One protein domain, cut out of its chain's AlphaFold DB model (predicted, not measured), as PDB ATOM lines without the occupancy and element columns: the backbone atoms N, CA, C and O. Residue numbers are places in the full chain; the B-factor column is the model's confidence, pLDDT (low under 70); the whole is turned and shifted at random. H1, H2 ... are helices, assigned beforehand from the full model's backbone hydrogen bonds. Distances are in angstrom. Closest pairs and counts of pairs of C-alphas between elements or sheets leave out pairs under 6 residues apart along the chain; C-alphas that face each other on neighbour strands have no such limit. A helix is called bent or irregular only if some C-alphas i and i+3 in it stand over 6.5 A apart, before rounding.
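Overview. This is residues 92 to 174 of the 186 residues of an uncharacterized protein of Pseudomonas fluorescens (UniProt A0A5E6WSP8). Short helices are strung along an elongated body, with H2, the longest, at one end, H5 and H6 at the other and H4 nearest the middle, while the unnamed stretch 92 to 106 runs along much of the length beside them. H1 packs on residues 121 to 125 of H2, but contacts between helices are few, and a short parallel pairing of residues 100 to 101 with 152 to 153 ties the opening stretch to the part after H4. The 83 printed residues hold six named helices, in the order H1 to H6, and no named strand; the class is all helix. The whole is compact, with a radius of gyration of the C-alphas of 12.0 A and spans of 37 by 22 by 22 A.

Arrangement. H2, residues 118 to 130, touches H1, residues 107 to 110, with residues 121 to 125 alone; the closest C-alphas, of Ile 110 and Thr 121, are 6.1 A apart. H3, residues 135 to 140, is close to H2 but not clearly touching, 7.8 A between the C-alphas of Leu 124 and Val 138, at a steep tilt of 52 degrees, opposite ways. H4, residues 145 to 151, is close to H3 but not clearly touching, 6.3 A between the C-alphas of Ala 139 and Leu 145; they run opposite ways at a shallow tilt of 34 degrees, only just short of steep. H4 is irregular, but only just: C-alphas 147 and 150 are 7.0 A apart. H5, residues 161 to 164, and H4 only just touch, with 3 pairs of C-alphas within 8 A, the closest those of Pro 150 and Val 164 at 5.8 A. H6, residues 166 to 173, is close to H4 but not clearly touching, 6.7 A between the C-alphas of Lys 147 and Leu 173, at a shallow tilt of 8 degrees, opposite ways. H2 and H6 are apart. Every O i to N i+4 pair is within hydrogen-bond range in H3 and H6, against 7 of 9 in H2 and 1 of 3 in H4, which has 2 of 4 O i to N i+3 pairs within range; H1 and H5 are too short for an O i to N i+4 pair.

Along the chain. H2 is 19.1 A long, from C-alpha 118 at (24.733, 39.257, 26.316) to C-alpha 130 at (40.041, 47.298, 18.137). H1 and H5 are each 5.0 A long, H3 9.0 A, H4 10.0 A and H6 10.2 A, the last ending at C-alpha 173 (8.560, 40.936, 13.915).

Size, cuts and confidence. The two C-alphas farthest apart, of Gln 130 and Gln 171, are 37.1 A apart. The printed part has no cut and no long link. Mean pLDDT of the printed part is 92.7, and residue 162, in H5, is under 70.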
ATOM      1  N   LEU A  92      10.070  48.391  21.145       92.00
ATOM      2  CA  LEU A  92       9.036  49.101  20.381       92.00
ATOM      3  C   LEU A  92       8.335  50.201  21.183       92.00
ATOM      4  O   LEU A  92       7.800  51.134  20.583       92.00
ATOM      5  N   GLN A  93       8.319  50.090  22.512       90.50
ATOM      6  CA  GLN A  93       7.738  51.091  23.408       90.50
ATOM      7  C   GLN A  93       8.715  52.206  23.789       90.50
ATOM      8  O   GLN A  93       8.249  53.261  24.205       90.50
ATOM      9  N   ASN A  94      10.023  51.972  23.655       91.69
ATOM     10  CA  ASN A  94      11.086  52.917  24.012       91.69
ATOM     11  C   ASN A  94      11.827  53.396  22.751       91.69
ATOM     12  O   ASN A  94      13.050  53.279  22.626       91.69
ATOM     13  N   ARG A  95      11.072  53.865  21.747       91.06
ATOM     14  CA  ARG A  95      11.627  54.289  20.448       91.06
ATOM     15  C   ARG A  95      12.500  55.526  20.532       91.06
ATOM     16  O   ARG A  95      13.319  55.718  19.649       91.06
ATOM     17  N   GLU A  96      12.367  56.321  21.579       91.31
ATOM     18  CA  GLU A  96      13.237  57.451  21.884       91.31
ATOM     19  C   GLU A  96      14.695  57.033  22.129       91.31
ATOM     20  O   GLU A  96      15.602  57.833  21.921       91.31
ATOM     21  N   VAL A  97      14.932  55.774  22.516       91.94
ATOM     22  CA  VAL A  97      16.279  55.216  22.719       91.94
ATOM     23  C   VAL A  97      16.857  54.627  21.427       91.94
ATOM     24  O   VAL A  97      18.069  54.463  21.309       91.94
ATOM     25  N   PHE A  98      16.015  54.294  20.444       93.38
ATOM     26  CA  PHE A  98      16.421  53.549  19.254       93.38
ATOM     27  C   PHE A  98      16.272  54.362  17.960       93.38
ATOM     28  O   PHE A  98      15.291  55.077  17.768       93.38
ATOM     29  N   PRO A  99      17.144  54.141  16.966       95.56
ATOM     30  CA  PRO A  99      18.222  53.148  16.928       95.56
ATOM     31  C   PRO A  99      19.481  53.572  17.709       95.56
ATOM     32  O   PRO A  99      19.734  54.755  17.906       95.56
ATOM     33  N   LEU A 100      20.288  52.592  18.128       96.38
ATOM     34  CA  LEU A 100      21.529  52.810  18.878       96.38
ATOM     35  C   LEU A 100      22.766  52.658  17.986       96.38
ATOM     36  O   LEU A 100      22.927  51.636  17.321       96.38
ATOM     37  N   ASP A 101      23.687  53.623  18.039       97.00
ATOM     38  CA  ASP A 101      25.027  53.479  17.451       97.00
ATOM     39  C   ASP A 101      25.872  52.511  18.282       97.00
ATOM     40  O   ASP A 101      26.281  52.826  19.400       97.00
ATOM     41  N   LEU A 102      26.176  51.339  17.716       97.06
ATOM     42  CA  LEU A 102      26.936  50.287  18.396       97.06
ATOM     43  C   LEU A 102      28.363  50.717  18.773       97.06
ATOM     44  O   LEU A 102      28.959  50.139  19.681       97.06
ATOM     45  N   ASN A 103      28.914  51.738  18.112       96.81
ATOM     46  CA  ASN A 103      30.241  52.261  18.433       96.81
ATOM     47  C   ASN A 103      30.237  53.210  19.636       96.81
ATOM     48  O   ASN A 103      31.304  53.483  20.183       96.81
ATOM     49  N   ARG A 104      29.068  53.719  20.044       95.81
ATOM     50  CA  ARG A 104      28.930  54.751  21.088       95.81
ATOM     51  C   ARG A 104      28.069  54.315  22.266       95.81
ATOM     52  O   ARG A 104      28.326  54.743  23.383       95.81
ATOM     53  N   ALA A 105      27.060  53.485  22.023       96.50
ATOM     54  CA  ALA A 105      26.094  53.083  23.030       96.50
ATOM     55  C   ALA A 105      26.742  52.308  24.187       96.50
ATOM     56  O   ALA A 105      27.715  51.564  24.017       96.50
ATOM     57  N   GLU A 106      26.162  52.460  25.373       95.75
ATOM     58  CA  GLU A 106      26.558  51.696  26.550       95.75
ATOM     59  C   GLU A 106      26.266  50.204  26.380       95.75
ATOM     60  O   GLU A 106      25.284  49.808  25.745       95.75
ATOM     61  N   ALA A 107      27.099  49.357  26.990       95.00
ATOM     62  CA  ALA A 107      26.956  47.902  26.895       95.00
ATOM     63  C   ALA A 107      25.580  47.428  27.396       95.00
ATOM     64  O   ALA A 107      24.948  46.575  26.776       95.00
ATOM     65  N   SER A 108      25.080  48.029  28.477       92.81
ATOM     66  CA  SER A 108      23.758  47.735  29.035       92.81
ATOM     67  C   SER A 108      22.627  48.027  28.047       92.81
ATOM     68  O   SER A 108      21.690  47.241  27.955       92.81
ATOM     69  N   LEU A 109      22.728  49.102  27.256       94.56
ATOM     70  CA  LEU A 109      21.746  49.447  26.225       94.56
ATOM     71  C   LEU A 109      21.874  48.556  24.986       94.56
ATOM     72  O   LEU A 109      20.859  48.118  24.445       94.56
ATOM     73  N   ILE A 110      23.097  48.205  24.574       96.19
ATOM     74  CA  ILE A 110      23.314  47.249  23.475       96.19
ATOM     75  C   ILE A 110      22.675  45.897  23.817       96.19
ATOM     76  O   ILE A 110      21.984  45.297  22.991       96.19
ATOM     77  N   ALA A 111      22.818  45.454  25.068       95.06
ATOM     78  CA  ALA A 111      22.190  44.235  25.553       95.06
ATOM     79  C   ALA A 111      20.657  44.285  25.500       95.06
ATOM     80  O   ALA A 111      20.035  43.228  25.529       95.06
ATOM     81  N   ARG A 112      20.025  45.460  25.389       95.38
ATOM     82  CA  ARG A 112      18.566  45.605  25.264       95.38
ATOM     83  C   ARG A 112      18.062  45.539  23.818       95.38
ATOM     84  O   ARG A 112      16.867  45.354  23.620       95.38
ATOM     85  N   ILE A 113      18.946  45.562  22.818       95.94
ATOM     86  CA  ILE A 113      18.570  45.434  21.402       95.94
ATOM     87  C   ILE A 113      17.941  44.050  21.125       95.94
ATOM     88  O   ILE A 113      18.550  43.016  21.443       95.94
ATOM     89  N   PRO A 114      16.745  43.981  20.509       94.81
ATOM     90  CA  PRO A 114      16.136  42.718  20.101       94.81
ATOM     91  C   PRO A 114      17.041  41.934  19.145       94.81
ATOM     92  O   PRO A 114      17.622  42.486  18.218       94.81
ATOM     93  N   GLY A 115      17.183  40.625  19.363       92.88
ATOM     94  CA  GLY A 115      18.046  39.767  18.539       92.88
ATOM     95  C   GLY A 115      19.544  39.809  18.871       92.88
ATOM     96  O   GLY A 115      20.285  38.978  18.344       92.88
ATOM     97  N   ILE A 116      19.994  40.694  19.769       95.06
ATOM     98  CA  ILE A 116      21.364  40.709  20.309       95.06
ATOM     99  C   ILE A 116      21.362  40.130  21.728       95.06
ATOM    100  O   ILE A 116      20.569  40.540  22.571       95.06
ATOM    101  N   GLY A 117      22.234  39.154  21.996       91.69
ATOM    102  CA  GLY A 117      22.396  38.550  23.324       91.69
ATOM    103  C   GLY A 117      23.546  39.157  24.137       91.69
ATOM    104  O   GLY A 117      24.368  39.893  23.597       91.69
ATOM    105  N   LEU A 118      23.655  38.792  25.420       91.88
ATOM    106  CA  LEU A 118      24.733  39.257  26.316       91.88
ATOM    107  C   LEU A 118      26.132  38.932  25.779       91.88
ATOM    108  O   LEU A 118      26.955  39.824  25.625       91.88
ATOM    109  N   ARG A 119      26.370  37.681  25.363       92.44
ATOM    110  CA  ARG A 119      27.660  37.270  24.776       92.44
ATOM    111  C   ARG A 119      28.005  38.047  23.504       92.44
ATOM    112  O   ARG A 119      29.161  38.360  23.253       92.44
ATOM    113  N   THR A 120      27.004  38.339  22.674       94.94
ATOM    114  CA  THR A 120      27.196  39.169  21.476       94.94
ATOM    115  C   THR A 120      27.502  40.610  21.866       94.94
ATOM    116  O   THR A 120      28.359  41.231  21.256       94.94
ATOM    117  N   THR A 121      26.853  41.122  22.909       95.62
ATOM    118  CA  THR A 121      27.109  42.460  23.450       95.62
ATOM    119  C   THR A 121      28.544  42.595  23.949       95.62
ATOM    120  O   THR A 121      29.230  43.532  23.557       95.62
ATOM    121  N   GLU A 122      29.028  41.634  24.737       95.06
ATOM    122  CA  GLU A 122      30.420  41.583  25.207       95.06
ATOM    123  C   GLU A 122      31.401  41.612  24.031       95.06
ATOM    124  O   GLU A 122      32.307  42.444  23.995       95.06
ATOM    125  N   ARG A 123      31.160  40.778  23.011       95.94
ATOM    126  CA  ARG A 123      31.980  40.736  21.791       95.94
ATOM    127  C   ARG A 123      31.954  42.044  21.006       95.94
ATOM    128  O   ARG A 123      32.987  42.445  20.483       95.94
ATOM    129  N   LEU A 124      30.807  42.717  20.911       96.31
ATOM    130  CA  LEU A 124      30.708  44.029  20.259       96.31
ATOM    131  C   LEU A 124      31.513  45.082  21.030       96.31
ATOM    132  O   LEU A 124      32.263  45.851  20.431       96.31
ATOM    133  N   VAL A 125      31.399  45.091  22.359       96.06
ATOM    134  CA  VAL A 125      32.121  46.022  23.239       96.06
ATOM    135  C   VAL A 125      33.632  45.784  23.207       96.06
ATOM    136  O   VAL A 125      34.407  46.737  23.302       96.06
ATOM    137  N   GLU A 126      34.063  44.539  23.055       96.44
ATOM    138  CA  GLU A 126      35.465  44.206  22.830       96.44
ATOM    139  C   GLU A 126      35.921  44.640  21.431       96.44
ATOM    140  O   GLU A 126      36.938  45.322  21.298       96.44
ATOM    141  N   LEU A 127      35.128  44.344  20.396       96.38
ATOM    142  CA  LEU A 127      35.449  44.681  19.011       96.38
ATOM    143  C   LEU A 127      35.619  46.191  18.802       96.38
ATOM    144  O   LEU A 127      36.572  46.597  18.137       96.38
ATOM    145  N   ARG A 128      34.766  47.031  19.415       95.00
ATOM    146  CA  ARG A 128      34.865  48.501  19.294       95.00
ATOM    147  C   ARG A 128      36.176  49.084  19.826       95.00
ATOM    148  O   ARG A 128      36.534  50.195  19.450       95.00
ATOM    149  N   ARG A 129      36.894  48.359  20.697       94.06
ATOM    150  CA  ARG A 129      38.227  48.769  21.180       94.06
ATOM    151  C   ARG A 129      39.309  48.574  20.121       94.06
ATOM    152  O   ARG A 129      40.339  49.231  20.184       94.06
ATOM    153  N   GLN A 130      39.083  47.662  19.179       95.81
ATOM    154  CA  GLN A 130      40.041  47.298  18.137       95.81
ATOM    155  C   GLN A 130      39.747  48.026  16.825       95.81
ATOM    156  O   GLN A 130      40.663  48.455  16.130       95.81
ATOM    157  N   ARG A 131      38.464  48.157  16.466       96.12
ATOM    158  CA  ARG A 131      38.024  48.830  15.240       96.12
ATOM    159  C   ARG A 131      36.587  49.307  15.348       96.12
ATOM    160  O   ARG A 131      35.835  48.852  16.200       96.12
ATOM    161  N   ARG A 132      36.167  50.163  14.417       97.25
ATOM    162  CA  ARG A 132      34.753  50.528  14.322       97.25
ATOM    163  C   ARG A 132      33.918  49.335  13.855       97.25
ATOM    164  O   ARG A 132      34.270  48.674  12.881       97.25
ATOM    165  N   ILE A 133      32.798  49.104  14.529       97.38
ATOM    166  CA  ILE A 133      31.831  48.056  14.211       97.38
ATOM    167  C   ILE A 133      31.140  48.404  12.895       97.38
ATOM    168  O   ILE A 133      30.622  49.521  12.718       97.38
ATOM    169  N   ARG A 134      31.118  47.422  11.997       96.75
ATOM    170  CA  ARG A 134      30.400  47.427  10.724       96.75
ATOM    171  C   ARG A 134      29.212  46.475  10.757       96.75
ATOM    172  O   ARG A 134      29.128  45.591  11.608       96.75
ATOM    173  N   TYR A 135      28.304  46.616   9.801       95.62
ATOM    174  CA  TYR A 135      27.120  45.762   9.708       95.62
ATOM    175  C   TYR A 135      27.486  44.281   9.528       95.62
ATOM    176  O   TYR A 135      26.897  43.403  10.161       95.62
ATOM    177  N   GLU A 136      28.522  44.003   8.729       94.81
ATOM    178  CA  GLU A 136      29.038  42.644   8.524       94.81
ATOM    179  C   GLU A 136      29.536  41.985   9.820       94.81
ATOM    180  O   GLU A 136      29.411  40.770   9.983       94.81
ATOM    181  N   ASP A 137      30.060  42.772  10.767       95.19
ATOM    182  CA  ASP A 137      30.547  42.257  12.045       95.19
ATOM    183  C   ASP A 137      29.382  41.721  12.866       95.19
ATOM    184  O   ASP A 137      29.431  40.603  13.376       95.19
ATOM    185  N   VAL A 138      28.296  42.494  12.925       94.69
ATOM    186  CA  VAL A 138      27.070  42.119  13.632       94.69
ATOM    187  C   VAL A 138      26.482  40.842  13.026       94.69
ATOM    188  O   VAL A 138      26.149  39.907  13.761       94.69
ATOM    189  N   ALA A 139      26.437  40.748  11.692       92.44
ATOM    190  CA  ALA A 139      25.941  39.570  10.978       92.44
ATOM    191  C   ALA A 139      26.737  38.288  11.302       92.44
ATOM    192  O   ALA A 139      26.156  37.210  11.438       92.44
ATOM    193  N   ARG A 140      28.059  38.390  11.502       93.31
ATOM    194  CA  ARG A 140      28.922  37.244  11.849       93.31
ATOM    195  C   ARG A 140      28.776  36.776  13.303       93.31
ATOM    196  O   ARG A 140      29.175  35.659  13.629       93.31
ATOM    197  N   MET A 141      28.176  37.573  14.190       91.25
ATOM    198  CA  MET A 141      28.105  37.283  15.632       91.25
ATOM    199  C   MET A 141      26.897  36.439  16.082       91.25
ATOM    200  O   MET A 141      26.558  36.439  17.268       91.25
ATOM    201  N   ARG A 142      26.262  35.688  15.168       84.31
ATOM    202  CA  ARG A 142      25.091  34.823  15.445       84.31
ATOM    203  C   ARG A 142      23.915  35.560  16.108       84.31
ATOM    204  O   ARG A 142      23.173  34.973  16.892       84.31
ATOM    205  N   CYS A 143      23.757  36.850  15.822       89.56
ATOM    206  CA  CYS A 143      22.575  37.592  16.238       89.56
ATOM    207  C   CYS A 143      21.379  37.247  15.336       89.56
ATOM    208  O   CYS A 143      21.543  36.816  14.191       89.56
ATOM    209  N   VAL A 144      20.163  37.478  15.830       92.00
ATOM    210  CA  VAL A 144      18.964  37.439  14.982       92.00
ATOM    211  C   VAL A 144      18.882  38.771  14.244       92.00
ATOM    212  O   VAL A 144      18.180  39.691  14.663       92.00
ATOM    213  N   LEU A 145      19.649  38.887  13.158       91.62
ATOM    214  CA  LEU A 145      19.867  40.152  12.455       91.62
ATOM    215  C   LEU A 145      18.562  40.794  11.971       91.62
ATOM    216  O   LEU A 145      18.418  42.006  12.066       91.62
ATOM    217  N   ALA A 146      17.579  39.991  11.548       90.94
ATOM    218  CA  ALA A 146      16.255  40.481  11.160       90.94
ATOM    219  C   ALA A 146      15.545  41.254  12.290       90.94
ATOM    220  O   ALA A 146      14.873  42.243  12.021       90.94
ATOM    221  N   LYS A 147      15.735  40.842  13.554       92.44
ATOM    222  CA  LYS A 147      15.186  41.545  14.724       92.44
ATOM    223  C   LYS A 147      16.048  42.738  15.141       92.44
ATOM    224  O   LYS A 147      15.493  43.716  15.618       92.44
ATOM    225  N   ALA A 148      17.368  42.670  14.962       94.88
ATOM    226  CA  ALA A 148      18.294  43.718  15.404       94.88
ATOM    227  C   ALA A 148      18.391  44.899  14.428       94.88
ATOM    228  O   ALA A 148      18.526  46.042  14.858       94.88
ATOM    229  N   LYS A 149      18.301  44.630  13.120       94.19
ATOM    230  CA  LYS A 149      18.492  45.589  12.021       94.19
ATOM    231  C   LYS A 149      17.758  46.939  12.216       94.19
ATOM    232  O   LYS A 149      18.385  47.965  11.960       94.19
ATOM    233  N   PRO A 150      16.503  46.998  12.703       95.25
ATOM    234  CA  PRO A 150      15.788  48.268  12.902       95.25
ATOM    235  C   PRO A 150      16.240  49.102  14.112       95.25
ATOM    236  O   PRO A 150      15.828  50.251  14.284       95.25
ATOM    237  N   PHE A 151      17.037  48.512  15.001       96.12
ATOM    238  CA  PHE A 151      17.398  49.084  16.298       96.12
ATOM    239  C   PHE A 151      18.881  49.458  16.389       96.12
ATOM    240  O   PHE A 151      19.306  49.957  17.429       96.12
ATOM    241  N   ILE A 152      19.666  49.238  15.329       96.50
ATOM    242  CA  ILE A 152      21.119  49.448  15.333       96.50
ATOM    243  C   ILE A 152      21.568  50.433  14.265       96.50
ATOM    244  O   ILE A 152      21.035  50.451  13.162       96.50
ATOM    245  N   ILE A 153      22.613  51.182  14.589       97.31
ATOM    246  CA  ILE A 153      23.451  51.930  13.658       97.31
ATOM    247  C   ILE A 153      24.864  51.344  13.758       97.31
ATOM    248  O   ILE A 153      25.371  51.083  14.854       97.31
ATOM    249  N   THR A 154      25.505  51.130  12.612       97.31
ATOM    250  CA  THR A 154      26.936  50.802  12.517       97.31
ATOM    251  C   THR A 154      27.637  51.847  11.660       97.31
ATOM    252  O   THR A 154      27.014  52.778  11.158       97.31
ATOM    253  N   SER A 155      28.949  51.708  11.473       96.81
ATOM    254  CA  SER A 155      29.729  52.684  10.694       96.81
ATOM    255  C   SER A 155      29.269  52.830   9.240       96.81
ATOM    256  O   SER A 155      29.524  53.854   8.620       96.81
ATOM    257  N   ASP A 156      28.631  51.796   8.701       96.88
ATOM    258  CA  ASP A 156      28.239  51.648   7.301       96.88
ATOM    259  C   ASP A 156      26.757  51.280   7.120       96.88
ATOM    260  O   ASP A 156      26.337  50.951   6.012       96.88
ATOM    261  N   TYR A 157      25.955  51.328   8.188       96.25
ATOM    262  CA  TYR A 157      24.533  51.002   8.127       96.25
ATOM    263  C   TYR A 157      23.698  51.891   9.050       96.25
ATOM    264  O   TYR A 157      24.012  52.070  10.229       96.25
ATOM    265  N   HIS A 158      22.583  52.377   8.504       95.31
ATOM    266  CA  HIS A 158      21.550  53.116   9.215       95.31
ATOM    267  C   HIS A 158      20.166  52.615   8.763       95.31
ATOM    268  O   HIS A 158      19.951  52.471   7.556       95.31
ATOM    269  N   PRO A 159      19.219  52.357   9.682       92.75
ATOM    270  CA  PRO A 159      17.885  51.888   9.325       92.75
ATOM    271  C   PRO A 159      17.069  52.999   8.661       92.75
ATOM    272  O   PRO A 159      17.235  54.184   8.971       92.75
ATOM    273  N   GLN A 160      16.167  52.629   7.754       88.19
ATOM    274  CA  GLN A 160      15.255  53.601   7.147       88.19
ATOM    275  C   GLN A 160      14.156  54.008   8.141       88.19
ATOM    276  O   GLN A 160      13.707  53.195   8.943       88.19
ATOM    277  N   GLN A 161      13.655  55.247   8.063       76.69
ATOM    278  CA  GLN A 161      12.580  55.728   8.951       76.69
ATOM    279  C   GLN A 161      11.310  54.856   8.878       76.69
ATOM    280  O   GLN A 161      10.667  54.601   9.897       76.69
ATOM    281  N   ALA A 162      10.981  54.333   7.693       64.38
ATOM    282  CA  ALA A 162       9.875  53.394   7.513       64.38
ATOM    283  C   ALA A 162      10.090  52.077   8.284       64.38
ATOM    284  O   ALA A 162       9.154  51.552   8.881       64.38
ATOM    285  N   GLU A 163      11.332  51.584   8.353       73.31
ATOM    286  CA  GLU A 163      11.704  50.409   9.155       73.31
ATOM    287  C   GLU A 163      11.698  50.707  10.662       73.31
ATOM    288  O   GLU A 163      11.841  49.798  11.459       73.31
ATOM    289  N   VAL A 164      11.550  51.962  11.086       74.38
ATOM    290  CA  VAL A 164      11.673  52.383  12.492       74.38
ATOM    291  C   VAL A 164      10.306  52.606  13.163       74.38
ATOM    292  O   VAL A 164      10.214  52.678  14.390       74.38
ATOM    293  N   THR A 165       9.214  52.647  12.397       87.12
ATOM    294  CA  THR A 165       7.870  52.846  12.966       87.12
ATOM    295  C   THR A 165       7.425  51.624  13.775       87.12
ATOM    296  O   THR A 165       7.345  50.518  13.237       87.12
ATOM    297  N   SER A 166       7.055  51.821  15.049       87.38
ATOM    298  CA  SER A 166       6.710  50.714  15.959       87.38
ATOM    299  C   SER A 166       5.604  49.806  15.427       87.38
ATOM    300  O   SER A 166       5.700  48.593  15.572       87.38
ATOM    301  N   HIS A 167       4.576  50.369  14.786       88.75
ATOM    302  CA  HIS A 167       3.471  49.589  14.227       88.75
ATOM    303  C   HIS A 167       3.922  48.656  13.090       88.75
ATOM    304  O   HIS A 167       3.570  47.477  13.083       88.75
ATOM    305  N   LEU A 168       4.740  49.151  12.155       88.94
ATOM    306  CA  LEU A 168       5.270  48.336  11.056       88.94
ATOM    307  C   LEU A 168       6.193  47.236  11.582       88.94
ATOM    308  O   LEU A 168       6.054  46.073  11.203       88.94
ATOM    309  N   LEU A 169       7.080  47.581  12.516       90.81
ATOM    310  CA  LEU A 169       7.970  46.611  13.146       90.81
ATOM    311  C   LEU A 169       7.222  45.546  13.935       90.81
ATOM    312  O   LEU A 169       7.571  44.371  13.852       90.81
ATOM    313  N   TYR A 170       6.179  45.933  14.664       90.00
ATOM    314  CA  TYR A 170       5.307  44.992  15.352       90.00
ATOM    315  C   TYR A 170       4.708  43.982  14.365       90.00
ATOM    316  O   TYR A 170       4.821  42.778  14.574       90.00
ATOM    317  N   GLN A 171       4.148  44.443  13.242       89.94
ATOM    318  CA  GLN A 171       3.570  43.549  12.235       89.94
ATOM    319  C   GLN A 171       4.602  42.606  11.599       89.94
ATOM    320  O   GLN A 171       4.282  41.447  11.326       89.94
ATOM    321  N   GLN A 172       5.824  43.089  11.370       89.31
ATOM    322  CA  GLN A 172       6.901  42.320  10.744       89.31
ATOM    323  C   GLN A 172       7.550  41.303  11.689       89.31
ATOM    324  O   GLN A 172       7.928  40.219  11.248       89.31
ATOM    325  N   LEU A 173       7.715  41.663  12.966       89.69
ATOM    326  CA  LEU A 173       8.560  40.936  13.915       89.69
ATOM    327  C   LEU A 173       7.787  40.177  14.999       89.69
ATOM    328  O   LEU A 173       8.420  39.427  15.751       89.69
ATOM    329  N   ARG A 174       6.462  40.360  15.100       88.69
ATOM    330  CA  ARG A 174       5.618  39.542  15.980       88.69
ATOM    331  C   ARG A 174       5.744  38.063  15.630       88.69
ATOM    332  O   ARG A 174       5.962  37.686  14.474       88.69
TER     333      ARG A 174